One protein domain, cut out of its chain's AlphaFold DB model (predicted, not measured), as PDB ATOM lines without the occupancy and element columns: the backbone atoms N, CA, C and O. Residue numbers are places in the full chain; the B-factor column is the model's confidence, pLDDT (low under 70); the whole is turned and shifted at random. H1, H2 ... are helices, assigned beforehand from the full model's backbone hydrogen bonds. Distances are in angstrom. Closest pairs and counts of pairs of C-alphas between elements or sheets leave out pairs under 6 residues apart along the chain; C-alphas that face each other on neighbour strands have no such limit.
ATOM      1  N   LYS A 156     -18.628  12.555 -14.876       69.44
ATOM      2  CA  LYS A 156     -17.164  12.461 -14.973       69.44
ATOM      3  C   LYS A 156     -16.521  12.214 -13.613       69.44
ATOM      4  O   LYS A 156     -15.669  11.342 -13.512       69.44
ATOM      5  N   ASP A 157     -16.981  12.906 -12.574       74.94
ATOM      6  CA  ASP A 157     -16.471  12.723 -11.214       74.94
ATOM      7  C   ASP A 157     -16.707  11.290 -10.710       74.94
ATOM      8  O   ASP A 157     -15.838  10.694 -10.075       74.94
ATOM      9  N   ILE A 158     -17.876  10.709 -11.010       77.62
ATOM     10  CA  ILE A 158     -18.220   9.332 -10.624       77.62
ATOM     11  C   ILE A 158     -17.387   8.309 -11.407       77.62
ATOM     12  O   ILE A 158     -16.927   7.326 -10.817       77.62
ATOM     13  N   GLU A 159     -17.209   8.520 -12.713       77.19
ATOM     14  CA  GLU A 159     -16.368   7.676 -13.569       77.19
ATOM     15  C   GLU A 159     -14.909   7.707 -13.098       77.19
ATOM     16  O   GLU A 159     -14.333   6.652 -12.830       77.19
ATOM     17  N   GLU A 160     -14.352   8.895 -12.859       77.56
ATOM     18  CA  GLU A 160     -12.984   9.069 -12.365       77.56
ATOM     19  C   GLU A 160     -12.794   8.423 -10.980       77.56
ATOM     20  O   GLU A 160     -11.785   7.759 -10.718       77.56
ATOM     21  N   ASP A 161     -13.778   8.543 -10.084       80.62
ATOM     22  CA  ASP A 161     -13.763   7.866  -8.786       80.62
ATOM     23  C   ASP A 161     -13.762   6.336  -8.925       80.62
ATOM     24  O   ASP A 161     -13.139   5.627  -8.122       80.62
ATOM     25  N   PHE A 162     -14.494   5.806  -9.905       80.19
ATOM     26  CA  PHE A 162     -14.572   4.374 -10.168       80.19
ATOM     27  C   PHE A 162     -13.269   3.845 -10.774       80.19
ATOM     28  O   PHE A 162     -12.722   2.853 -10.275       80.19
ATOM     29  N   ASP A 163     -12.721   4.548 -11.761       80.00
ATOM     30  CA  ASP A 163     -11.452   4.216 -12.406       80.00
ATOM     31  C   ASP A 163     -10.293   4.266 -11.409       80.00
ATOM     32  O   ASP A 163      -9.505   3.319 -11.311       80.00
ATOM     33  N   ASN A 164     -10.249   5.292 -10.553       81.69
ATOM     34  CA  ASN A 164      -9.263   5.389  -9.477       81.69
ATOM     35  C   ASN A 164      -9.364   4.228  -8.476       81.69
ATOM     36  O   ASN A 164      -8.340   3.720  -7.999       81.69
ATOM     37  N   LYS A 165     -10.579   3.775  -8.138       82.19
ATOM     38  CA  LYS A 165     -10.778   2.599  -7.268       82.19
ATOM     39  C   LYS A 165     -10.283   1.320  -7.937       82.19
ATOM     40  O   LYS A 165      -9.633   0.508  -7.271       82.19
ATOM     41  N   LEU A 166     -10.562   1.143  -9.228       84.75
ATOM     42  CA  LEU A 166     -10.119  -0.017  -9.996       84.75
ATOM     43  C   LEU A 166      -8.588  -0.050 -10.125       84.75
ATOM     44  O   LEU A 166      -7.972  -1.060  -9.783       84.75
ATOM     45  N   LEU A 167      -7.973   1.067 -10.520       85.12
ATOM     46  CA  LEU A 167      -6.522   1.202 -10.659       85.12
ATOM     47  C   LEU A 167      -5.797   0.907  -9.341       85.12
ATOM     48  O   LEU A 167      -4.823   0.155  -9.318       85.12
ATOM     49  N   ARG A 168      -6.286   1.456  -8.220       82.00
ATOM     50  CA  ARG A 168      -5.702   1.201  -6.891       82.00
ATOM     51  C   ARG A 168      -5.775  -0.270  -6.502       82.00
ATOM     52  O   ARG A 168      -4.794  -0.808  -5.988       82.00
ATOM     53  N   LYS A 169      -6.912  -0.928  -6.746       83.38
ATOM     54  CA  LYS A 169      -7.088  -2.359  -6.467       83.38
ATOM     55  C   LYS A 169      -6.075  -3.197  -7.247       83.38
ATOM     56  O   LYS A 169      -5.387  -4.029  -6.654       83.38
ATOM     57  N   ASP A 170      -5.958  -2.952  -8.544       86.38
ATOM     58  CA  ASP A 170      -5.068  -3.712  -9.421       86.38
ATOM     59  C   ASP A 170      -3.593  -3.448  -9.097       86.38
ATOM     60  O   ASP A 170      -2.773  -4.369  -9.100       86.38
ATOM     61  N   LEU A 171      -3.257  -2.212  -8.716       87.69
ATOM     62  CA  LEU A 171      -1.917  -1.845  -8.275       87.69
ATOM     63  C   LEU A 171      -1.525  -2.593  -6.994       87.69
ATOM     64  O   LEU A 171      -0.418  -3.123  -6.915       87.69
ATOM     65  N   ILE A 172      -2.427  -2.699  -6.010       83.31
ATOM     66  CA  ILE A 172      -2.176  -3.467  -4.778       83.31
ATOM     67  C   ILE A 172      -1.961  -4.953  -5.100       83.31
ATOM     68  O   ILE A 172      -0.982  -5.536  -4.631       83.31
ATOM     69  N   GLN A 173      -2.808  -5.547  -5.947       84.25
ATOM     70  CA  GLN A 173      -2.670  -6.949  -6.364       84.25
ATOM     71  C   GLN A 173      -1.346  -7.219  -7.092       84.25
ATOM     72  O   GLN A 173      -0.697  -8.249  -6.869       84.25
ATOM     73  N   MET A 174      -0.911  -6.282  -7.938       90.06
ATOM     74  CA  MET A 174       0.389  -6.353  -8.601       90.06
ATOM     75  C   MET A 174       1.527  -6.298  -7.574       90.06
ATOM     76  O   MET A 174       2.413  -7.154  -7.601       90.06
ATOM     77  N   LEU A 175       1.487  -5.357  -6.625       85.31
ATOM     78  CA  LEU A 175       2.500  -5.253  -5.571       85.31
ATOM     79  C   LEU A 175       2.581  -6.532  -4.720       85.31
ATOM     80  O   LEU A 175       3.684  -6.992  -4.416       85.31
ATOM     81  N   ASP A 176       1.441  -7.130  -4.367       82.75
ATOM     82  CA  ASP A 176       1.387  -8.408  -3.646       82.75
ATOM     83  C   ASP A 176       2.082  -9.526  -4.421       82.75
ATOM     84  O   ASP A 176       2.930 -10.239  -3.876       82.75
ATOM     85  N   SER A 177       1.782  -9.623  -5.715       85.12
ATOM     86  CA  SER A 177       2.346 -10.640  -6.600       85.12
ATOM     87  C   SER A 177       3.859 -10.472  -6.800       85.12
ATOM     88  O   SER A 177       4.597 -11.456  -6.829       85.12
ATOM     89  N   VAL A 178       4.349  -9.232  -6.913       85.50
ATOM     90  CA  VAL A 178       5.766  -8.937  -7.192       85.50
ATOM     91  C   VAL A 178       6.655  -9.103  -5.961       85.50
ATOM     92  O   VAL A 178       7.793  -9.585  -6.072       85.50
ATOM     93  N   PHE A 179       6.183  -8.662  -4.793       81.12
ATOM     94  CA  PHE A 179       6.999  -8.609  -3.580       81.12
ATOM     95  C   PHE A 179       6.779  -9.793  -2.636       81.12
ATOM     96  O   PHE A 179       7.728 -10.136  -1.933       81.12
ATOM     97  N   GLY A 180       5.619 -10.460  -2.688       69.62
ATOM     98  CA  GLY A 180       5.276 -11.597  -1.836       69.62
ATOM     99  C   GLY A 180       5.017 -11.192  -0.380       69.62
ATOM    100  O   GLY A 180       5.855 -10.577   0.273       69.62
ATOM    101  N   GLY A 181       3.848 -11.552   0.149       56.16
ATOM    102  CA  GLY A 181       3.482 -11.343   1.549       56.16
ATOM    103  C   GLY A 181       1.976 -11.481   1.751       56.16
ATOM    104  O   GLY A 181       1.204 -10.924   0.980       56.16
ATOM    105  N   GLU A 182       1.558 -12.226   2.775       46.16
ATOM    106  CA  GLU A 182       0.149 -12.364   3.164       46.16
ATOM    107  C   GLU A 182      -0.401 -11.004   3.617       46.16
ATOM    108  O   GLU A 182      -0.235 -10.594   4.768       46.16
ATOM    109  N   PHE A 183      -1.034 -10.281   2.700       47.31
ATOM    110  CA  PHE A 183      -1.897  -9.158   3.026       47.31
ATOM    111  C   PHE A 183      -3.277  -9.480   2.455       47.31
ATOM    112  O   PHE A 183      -3.499  -9.398   1.252       47.31
ATOM    113  N   GLN A 184      -4.198  -9.930   3.308       45.38
ATOM    114  CA  GLN A 184      -5.593 -10.111   2.911       45.38
ATOM    115  C   GLN A 184      -6.296  -8.759   3.021       45.38
ATOM    116  O   GLN A 184      -6.493  -8.226   4.113       45.38
ATOM    117  N   PHE A 185      -6.627  -8.180   1.870       44.91
ATOM    118  CA  PHE A 185      -7.426  -6.969   1.797       44.91
ATOM    119  C   PHE A 185      -8.912  -7.331   1.950       44.91
ATOM    120  O   PHE A 185      -9.518  -7.878   1.032       44.91
ATOM    121  N   ASN A 186      -9.499  -7.026   3.111       42.84
ATOM    122  CA  ASN A 186     -10.867  -7.436   3.464       42.84
ATOM    123  C   ASN A 186     -11.973  -6.478   2.979       42.84
ATOM    124  O   ASN A 186     -13.110  -6.593   3.425       42.84
ATOM    125  N   GLY A 187     -11.680  -5.557   2.058       45.97
ATOM    126  CA  GLY A 187     -12.725  -4.840   1.319       45.97
ATOM    127  C   GLY A 187     -13.574  -3.841   2.111       45.97
ATOM    128  O   GLY A 187     -14.653  -3.510   1.635       45.97
ATOM    129  N   ILE A 188     -13.124  -3.343   3.271       37.50
ATOM    130  CA  ILE A 188     -13.880  -2.341   4.045       37.50
ATOM    131  C   ILE A 188     -13.227  -0.960   3.909       37.50
ATOM    132  O   ILE A 188     -12.059  -0.778   4.247       37.50
ATOM    133  N   ASP A 189     -14.020  -0.041   3.357       42.25
ATOM    134  CA  ASP A 189     -13.974   1.425   3.365       42.25
ATOM    135  C   ASP A 189     -12.631   2.125   3.625       42.25
ATOM    136  O   ASP A 189     -12.149   2.279   4.742       42.25
ATOM    137  N   PHE A 190     -12.093   2.713   2.555       48.47
ATOM    138  CA  PHE A 190     -10.871   3.525   2.546       48.47
ATOM    139  C   PHE A 190     -11.022   4.933   3.165       48.47
ATOM    140  O   PHE A 190     -10.079   5.723   3.135       48.47
ATOM    141  N   LYS A 191     -12.183   5.272   3.742       38.84
ATOM    142  CA  LYS A 191     -12.394   6.508   4.519       38.84
ATOM    143  C   LYS A 191     -12.272   6.207   6.012       38.84
ATOM    144  O   LYS A 191     -13.240   6.295   6.757       38.84
ATOM    145  N   GLY A 192     -11.077   5.835   6.448       40.50
ATOM    146  CA  GLY A 192     -10.844   5.478   7.844       40.50
ATOM    147  C   GLY A 192      -9.641   4.574   7.962       40.50
ATOM    148  O   GLY A 192      -9.748   3.355   7.940       40.50
ATOM    149  N   VAL A 193      -8.463   5.180   8.030       42.59
ATOM    150  CA  VAL A 193      -7.237   4.446   8.308       42.59
ATOM    151  C   VAL A 193      -7.297   3.925   9.739       42.59
ATOM    152  O   VAL A 193      -6.922   4.638  10.663       42.59
ATOM    153  N   ASP A 194      -7.675   2.664   9.908       44.12
ATOM    154  CA  ASP A 194      -7.501   1.960  11.181       44.12
ATOM    155  C   ASP A 194      -6.268   1.060  11.191       44.12
ATOM    156  O   ASP A 194      -6.158   0.190  12.049       44.12
ATOM    157  N   ASN A 195      -5.306   1.231  10.265       50.84
ATOM    158  CA  ASN A 195      -4.135   0.354  10.304       50.84
ATOM    159  C   ASN A 195      -2.819   0.807   9.649       50.84
ATOM    160  O   ASN A 195      -1.991  -0.050   9.332       50.84
ATOM    161  N   ILE A 196      -2.527   2.116   9.570       51.69
ATOM    162  CA  ILE A 196      -1.128   2.580   9.387       51.69
ATOM    163  C   ILE A 196      -0.225   1.927  10.453       51.69
ATOM    164  O   ILE A 196       0.876   1.473  10.154       51.69
ATOM    165  N   ASN A 197      -0.725   1.780  11.684       52.09
ATOM    166  CA  ASN A 197       0.013   1.122  12.760       52.09
ATOM    167  C   ASN A 197       0.254  -0.378  12.502       52.09
ATOM    168  O   ASN A 197       1.333  -0.862  12.839       52.09
ATOM    169  N   SER A 198      -0.657  -1.122  11.848       53.47
ATOM    170  CA  SER A 198      -0.364  -2.521  11.468       53.47
ATOM    171  C   SER A 198       0.716  -2.668  10.401       53.47
ATOM    172  O   SER A 198       1.419  -3.676  10.415       53.47
ATOM    173  N   LEU A 199       0.885  -1.673   9.517       54.41
ATOM    174  CA  LEU A 199       1.992  -1.654   8.555       54.41
ATOM    175  C   LEU A 199       3.333  -1.519   9.291       54.41
ATOM    176  O   LEU A 199       4.310  -2.161   8.924       54.41
ATOM    177  N   PHE A 200       3.366  -0.761  10.391       52.84
ATOM    178  CA  PHE A 200       4.564  -0.606  11.220       52.84
ATOM    179  C   PHE A 200       4.805  -1.752  12.217       52.84
ATOM    180  O   PHE A 200       5.925  -1.918  12.702       52.84
ATOM    181  N   HIS A 201       3.804  -2.586  12.519       48.28
ATOM    182  CA  HIS A 201       3.928  -3.633  13.545       48.28
ATOM    183  C   HIS A 201       4.864  -4.800  13.174       48.28
ATOM    184  O   HIS A 201       5.229  -5.577  14.058       48.28
ATOM    185  N   LYS A 202       5.315  -4.903  11.913       51.03
ATOM    186  CA  LYS A 202       6.340  -5.872  11.468       51.03
ATOM    187  C   LYS A 202       7.766  -5.300  11.401       51.03
ATOM    188  O   LYS A 202       8.682  -5.987  10.956       51.03
ATOM    189  N   VAL A 203       8.010  -4.084  11.896       49.12
ATOM    190  CA  VAL A 203       9.338  -3.438  11.851       49.12
ATOM    191  C   VAL A 203      10.243  -3.927  12.995       49.12
ATOM    192  O   VAL A 203      10.709  -3.164  13.839       49.12
ATOM    193  N   ARG A 204      10.507  -5.236  13.035       43.94
ATOM    194  CA  ARG A 204      11.691  -5.789  13.716       43.94
ATOM    195  C   ARG A 204      12.735  -6.347  12.743       43.94
ATOM    196  O   ARG A 204      13.896  -6.409  13.130       43.94
ATOM    197  N   ASP A 205      12.364  -6.586  11.479       52.97
ATOM    198  CA  ASP A 205      13.244  -7.197  10.465       52.97
ATOM    199  C   ASP A 205      13.605  -6.272   9.272       52.97
ATOM    200  O   ASP A 205      14.345  -6.668   8.374       52.97
ATOM    201  N   GLY A 206      13.154  -5.008   9.286       66.69
ATOM    202  CA  GLY A 206      13.442  -3.989   8.262       66.69
ATOM    203  C   GLY A 206      12.271  -3.707   7.309       66.69
ATOM    204  O   GLY A 206      11.443  -4.575   7.058       66.69
ATOM    205  N   ILE A 207      12.191  -2.473   6.790       77.94
ATOM    206  CA  ILE A 207      11.126  -2.048   5.862       77.94
ATOM    207  C   ILE A 207      11.335  -2.627   4.457       77.94
ATOM    208  O   ILE A 207      12.444  -2.622   3.913       77.94
ATOM    209  N   THR A 208      10.251  -3.102   3.853       82.00
ATOM    210  CA  THR A 208      10.230  -3.655   2.499       82.00
ATOM    211  C   THR A 208       9.975  -2.580   1.443       82.00
ATOM    212  O   THR A 208       9.393  -1.530   1.705       82.00
ATOM    213  N   ALA A 209      10.360  -2.865   0.197       85.38
ATOM    214  CA  ALA A 209      10.069  -1.980  -0.928       85.38
ATOM    215  C   ALA A 209       8.563  -1.734  -1.119       85.38
ATOM    216  O   ALA A 209       8.169  -0.614  -1.416       85.38
ATOM    217  N   LYS A 210       7.720  -2.751  -0.886       83.69
ATOM    218  CA  LYS A 210       6.260  -2.615  -0.944       83.69
ATOM    219  C   LYS A 210       5.757  -1.569   0.055       83.69
ATOM    220  O   LYS A 210       5.017  -0.676  -0.331       83.69
ATOM    221  N   GLU A 211       6.179  -1.649   1.315       82.50
ATOM    222  CA  GLU A 211       5.764  -0.709   2.367       82.50
ATOM    223  C   GLU A 211       6.226   0.720   2.074       82.50
ATOM    224  O   GLU A 211       5.453   1.659   2.249       82.50
ATOM    225  N   VAL A 212       7.452   0.888   1.559       87.81
ATOM    226  CA  VAL A 212       7.944   2.206   1.130       87.81
ATOM    227  C   VAL A 212       7.058   2.790   0.029       87.81
ATOM    228  O   VAL A 212       6.690   3.956   0.124       87.81
ATOM    229  N   LEU A 213       6.673   1.999  -0.979       88.50
ATOM    230  CA  LEU A 213       5.800   2.455  -2.067       88.50
ATOM    231  C   LEU A 213       4.398   2.830  -1.560       88.50
ATOM    232  O   LEU A 213       3.870   3.876  -1.931       88.50
ATOM    233  N   LEU A 214       3.814   2.011  -0.679       84.50
ATOM    234  CA  LEU A 214       2.494   2.271  -0.095       84.50
ATOM    235  C   LEU A 214       2.455   3.580   0.709       84.50
ATOM    236  O   LEU A 214       1.489   4.335   0.598       84.50
ATOM    237  N   LEU A 215       3.502   3.847   1.499       84.38
ATOM    238  CA  LEU A 215       3.615   5.047   2.335       84.38
ATOM    239  C   LEU A 215       3.994   6.289   1.522       84.38
ATOM    240  O   LEU A 215       3.424   7.358   1.731       84.38
ATOM    241  N   HIS A 216       4.950   6.165   0.597       89.12
ATOM    242  CA  HIS A 216       5.450   7.311  -0.157       89.12
ATOM    243  C   HIS A 216       4.387   7.883  -1.093       89.12
ATOM    244  O   HIS A 216       4.207   9.094  -1.125       89.12
ATOM    245  N   TYR A 217       3.636   7.018  -1.781       87.81
ATOM    246  CA  TYR A 217       2.602   7.429  -2.735       87.81
ATOM    247  C   TYR A 217       1.197   7.550  -2.127       87.81
ATOM    248  O   TYR A 217       0.235   7.782  -2.854       87.81
ATOM    249  N   GLY A 218       1.048   7.374  -0.807       82.19
ATOM    250  CA  GLY A 218      -0.231   7.596  -0.123       82.19
ATOM    251  C   GLY A 218      -1.345   6.616  -0.514       82.19
ATOM    252  O   GLY A 218      -2.521   6.961  -0.492       82.19
ATOM    253  N   LEU A 219      -1.013   5.366  -0.854       79.44
ATOM    254  CA  LEU A 219      -2.007   4.387  -1.327       79.44
ATOM    255  C   LEU A 219      -3.034   3.978  -0.253       79.44
ATOM    256  O   LEU A 219      -4.108   3.484  -0.585       79.44
ATOM    257  N   PHE A 220      -2.726   4.220   1.025       68.75
ATOM    258  CA  PHE A 220      -3.614   3.997   2.174       68.75
ATOM    259  C   PHE A 220      -3.808   5.259   3.033       68.75
ATOM    260  O   PHE A 220      -4.135   5.153   4.213       68.75
ATOM    261  N   GLY A 221      -3.570   6.456   2.490       73.12
ATOM    262  CA  GLY A 221      -3.721   7.695   3.250       73.12
ATOM    263  C   GLY A 221      -2.872   8.834   2.712       73.12
ATOM    264  O   GLY A 221      -2.733   9.016   1.509       73.12
ATOM    265  N   LYS A 222      -2.306   9.634   3.615       77.75
ATOM    266  CA  LYS A 222      -1.465  10.762   3.220       77.75
ATOM    267  C   LYS A 222      -0.096  10.271   2.744       77.75
ATOM    268  O   LYS A 222       0.522   9.446   3.414       77.75
ATOM    269  N   GLU A 223       0.373  10.814   1.624       85.56
ATOM    270  CA  GLU A 223       1.750  10.635   1.161       85.56
ATOM    271  C   GLU A 223       2.762  11.068   2.232       85.56
ATOM    272  O   GLU A 223       2.554  12.035   2.973       85.56
ATOM    273  N   MET A 224       3.864  10.330   2.319       86.44
ATOM    274  CA  MET A 224       4.953  10.606   3.250       86.44
ATOM    275  C   MET A 224       6.259  10.816   2.496       86.44
ATOM    276  O   MET A 224       6.606  10.076   1.575       86.44
ATOM    277  N   SER A 225       7.050  11.790   2.926       92.44
ATOM    278  CA  SER A 225       8.396  11.985   2.391       92.44
ATOM    279  C   SER A 225       9.352  10.883   2.865       92.44
ATOM    280  O   SER A 225       9.218  10.335   3.962       92.44
ATOM    281  N   PHE A 226      10.412  10.610   2.096       92.69
ATOM    282  CA  PHE A 226      11.445   9.642   2.495       92.69
ATOM    283  C   PHE A 226      12.082   9.954   3.857       92.69
ATOM    284  O   PHE A 226      12.471   9.040   4.585       92.69
ATOM    285  N   LYS A 227      12.178  11.238   4.229       92.69
ATOM    286  CA  LYS A 227      12.690  11.664   5.541       92.69
ATOM    287  C   LYS A 227      11.741  11.274   6.674       92.69
ATOM    288  O   LYS A 227      12.209  10.840   7.724       92.69
ATOM    289  N   GLU A 228      10.434  11.422   6.469       89.25
ATOM    290  CA  GLU A 228       9.411  11.061   7.456       89.25
ATOM    291  C   GLU A 228       9.335   9.546   7.645       89.25
ATOM    292  O   GLU A 228       9.375   9.080   8.783       89.25
ATOM    293  N   ILE A 229       9.340   8.785   6.542       87.00
ATOM    294  CA  ILE A 229       9.389   7.314   6.573       87.00
ATOM    295  C   ILE A 229      10.666   6.850   7.287       87.00
ATOM    296  O   ILE A 229      10.617   6.031   8.203       87.00
ATOM    297  N   GLY A 230      11.820   7.422   6.928       87.00
ATOM    298  CA  GLY A 230      13.099   7.102   7.559       87.00
ATOM    299  C   GLY A 230      13.088   7.349   9.070       87.00
ATOM    300  O   GLY A 230      13.509   6.486   9.838       87.00
ATOM    301  N   LYS A 231      12.523   8.478   9.519       88.00
ATOM    302  CA  LYS A 231      12.401   8.807  10.948       88.00
ATOM    303  C   LYS A 231      11.554   7.788  11.718       88.00
ATOM    304  O   LYS A 231      11.895   7.482  12.856       88.00
ATOM    305  N   GLN A 232      10.482   7.270  11.120       83.44
ATOM    306  CA  GLN A 232       9.605   6.284  11.764       83.44
ATOM    307  C   GLN A 232      10.237   4.892  11.865       83.44
ATOM    308  O   GLN A 232      10.018   4.189  12.846       83.44
ATOM    309  N   VAL A 233      11.044   4.508  10.875       80.25
ATOM    310  CA  VAL A 233      11.665   3.174  10.784       80.25
ATOM    311  C   VAL A 233      13.082   3.148  11.386       80.25
ATOM    312  O   VAL A 233      13.671   2.086  11.563       80.25
ATOM    313  N   GLY A 234      13.656   4.308  11.720       83.50
ATOM    314  CA  GLY A 234      15.034   4.420  12.213       83.50
ATOM    315  C   GLY A 234      16.096   4.319  11.110       83.50
ATOM    316  O   GLY A 234      17.218   3.889  11.366       83.50
ATOM    317  N   LEU A 235      15.755   4.707   9.877       86.69
ATOM    318  CA  LEU A 235      16.638   4.707   8.707       86.69
ATOM    319  C   LEU A 235      16.858   6.129   8.166       86.69
ATOM    320  O   LEU A 235      16.078   7.047   8.408       86.69
ATOM    321  N   THR A 236      17.924   6.329   7.389       90.81
ATOM    322  CA  THR A 236      18.133   7.598   6.678       90.81
ATOM    323  C   THR A 236      17.184   7.708   5.484       90.81
ATOM    324  O   THR A 236      16.862   6.706   4.847       90.81
ATOM    325  N   GLY A 237      16.778   8.930   5.120       91.19
ATOM    326  CA  GLY A 237      15.934   9.151   3.936       91.19
ATOM    327  C   GLY A 237      16.552   8.582   2.652       91.19
ATOM    328  O   GLY A 237      15.863   7.925   1.882       91.19
ATOM    329  N   SER A 238      17.872   8.711   2.479       92.25
ATOM    330  CA  SER A 238      18.596   8.115   1.344       92.25
ATOM    331  C   SER A 238      18.522   6.587   1.322       92.25
ATOM    332  O   SER A 238      18.542   5.983   0.253       92.25
ATOM    333  N   ARG A 239      18.434   5.927   2.486       89.44
ATOM    334  CA  ARG A 239      18.246   4.473   2.531       89.44
ATOM    335  C   ARG A 239      16.841   4.081   2.075       89.44
ATOM    336  O   ARG A 239      16.712   3.087   1.369       89.44
ATOM    337  N   ILE A 240      15.825   4.858   2.444       91.31
ATOM    338  CA  ILE A 240      14.445   4.655   1.982       91.31
ATOM    339  C   ILE A 240      14.350   4.836   0.462       91.31
ATOM    340  O   ILE A 240      13.790   3.979  -0.211       91.31
ATOM    341  N   GLU A 241      14.981   5.875  -0.082       92.75
ATOM    342  CA  GLU A 241      15.052   6.125  -1.529       92.75
ATOM    343  C   GLU A 241      15.713   4.961  -2.291       92.75
ATOM    344  O   GLU A 241      15.220   4.511  -3.320       92.75
ATOM    345  N   GLN A 242      16.796   4.383  -1.759       91.31
ATOM    346  CA  GLN A 242      17.416   3.195  -2.363       91.31
ATOM    347  C   GLN A 242      16.487   1.973  -2.375       91.31
ATOM    348  O   GLN A 242      16.517   1.182  -3.321       91.31
ATOM    349  N   ILE A 243      15.701   1.787  -1.309       88.19
ATOM    350  CA  ILE A 243      14.739   0.686  -1.185       88.19
ATOM    351  C   ILE A 243      13.596   0.874  -2.191       88.19
ATOM    352  O   ILE A 243      13.227  -0.082  -2.875       88.19
ATOM    353  N   GLU A 244      13.095   2.101  -2.324       93.75
ATOM    354  CA  GLU A 244      12.101   2.499  -3.324       93.75
ATOM    355  C   GLU A 244      12.599   2.199  -4.743       93.75
ATOM    356  O   GLU A 244      11.956   1.448  -5.484       93.75
ATOM    357  N   PHE A 245      13.810   2.655  -5.073       91.50
ATOM    358  CA  PHE A 245      14.382   2.498  -6.405       91.50
ATOM    359  C   PHE A 245      14.564   1.020  -6.774       91.50
ATOM    360  O   PHE A 245      14.270   0.588  -7.895       91.50
ATOM    361  N   ALA A 246      15.033   0.211  -5.818       87.94
ATOM    362  CA  ALA A 246      15.132  -1.235  -5.985       87.94
ATOM    363  C   ALA A 246      13.750  -1.882  -6.190       87.94
ATOM    364  O   ALA A 246      13.617  -2.796  -7.010       87.94
ATOM    365  N   GLY A 247      12.728  -1.381  -5.491       89.25
ATOM    366  CA  GLY A 247      11.328  -1.764  -5.643       89.25
ATOM    367  C   GLY A 247      10.798  -1.523  -7.050       89.25
ATOM    368  O   GLY A 247      10.410  -2.475  -7.730       89.25
ATOM    369  N   ILE A 248      10.862  -0.280  -7.528       90.12
ATOM    370  CA  ILE A 248      10.426   0.078  -8.886       90.12
ATOM    371  C   ILE A 248      11.161  -0.753  -9.937       90.12
ATOM    372  O   ILE A 248      10.554  -1.268 -10.880       90.12
ATOM    373  N   LYS A 249      12.476  -0.946  -9.776       89.44
ATOM    374  CA  LYS A 249      13.268  -1.761 -10.705       89.44
ATOM    375  C   LYS A 249      12.802  -3.217 -10.747       89.44
ATOM    376  O   LYS A 249      12.873  -3.838 -11.809       89.44
ATOM    377  N   ARG A 250      12.345  -3.770  -9.621       88.88
ATOM    378  CA  ARG A 250      11.785  -5.126  -9.545       88.88
ATOM    379  C   ARG A 250      10.428  -5.206 -10.243       88.88
ATOM    380  O   ARG A 250      10.255  -6.105 -11.059       88.88
ATOM    381  N   ILE A 251       9.539  -4.237 -10.010       90.56
ATOM    382  CA  ILE A 251       8.232  -4.141 -10.686       90.56
ATOM    383  C   ILE A 251       8.423  -4.142 -12.204       90.56
ATOM    384  O   ILE A 251       7.908  -5.018 -12.890       90.56
ATOM    385  N   ARG A 252       9.271  -3.249 -12.728       88.19
ATOM    386  CA  ARG A 252       9.528  -3.131 -14.177       88.19
ATOM    387  C   ARG A 252      10.081  -4.406 -14.827       88.19
ATOM    388  O   ARG A 252       9.972  -4.576 -16.039       88.19
ATOM    389  N   LYS A 253      10.734  -5.278 -14.054       89.69
ATOM    390  CA  LYS A 253      11.304  -6.540 -14.551       89.69
ATOM    391  C   LYS A 253      10.349  -7.725 -14.435       89.69
ATOM    392  O   LYS A 253      10.512  -8.673 -15.202       89.69
ATOM    393  N   SER A 254       9.419  -7.683 -13.485       91.38
ATOM    394  CA  SER A 254       8.424  -8.735 -13.265       91.38
ATOM    395  C   SER A 254       7.442  -8.846 -14.432       91.38
ATOM    396  O   SER A 254       7.197  -7.864 -15.131       91.38
TER     397      SER A 254
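What this domain is: This is residues 156 to 254 of the 303 residues of the protein "RNA polymerase sigma-32 subunit RpoH" of Clostridium sartagoforme AAU1 (UniProt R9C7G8). Short helix H3 sits in the middle of a small helical body, with H5 and H4 packed on it and meeting near their ends as an L. The long helix H1 runs out from this body as an arm whose residues 156 to 164 stick out. The 99 printed residues hold five named helices, H1 to H5, and no named strand: all helix, compact, radius of gyration of the C-alphas 14.1 A, spans 41 by 32 by 26 A.

Where its parts are: H1, residues 156 to 179, begins at C-alpha (-17.164, 12.461, -14.973) and is 34.0 A long. H2 is 196 to 200, H3 209 to 216, H4 226 to 233. H5, 237 to 253, 24.7 A, ends at (11.304, -6.540, -14.551).

How they stand to each other: H3 and H5 touch, closest C-alphas Ala 209 and Gly 247, 4.9 A, at a steep tilt of 63 degrees. H4 touches H5, Lys 227 to Gly 237, C-alphas 4.4 A. H1 only just touches H3, with 3 pairs of C-alphas within 8 A, closest Leu 175 and Lys 210. H2 is close to H3 but not clearly touching, Leu 199 to Glu 211, C-alphas 7.3 A. In the five helices every O i to N i+4 pair is within hydrogen-bond range.

The domain as a whole: The printed part has no cut. The link H1 to H2 is long; pLDDT is under 70 at 156, 180 to 206 and 220.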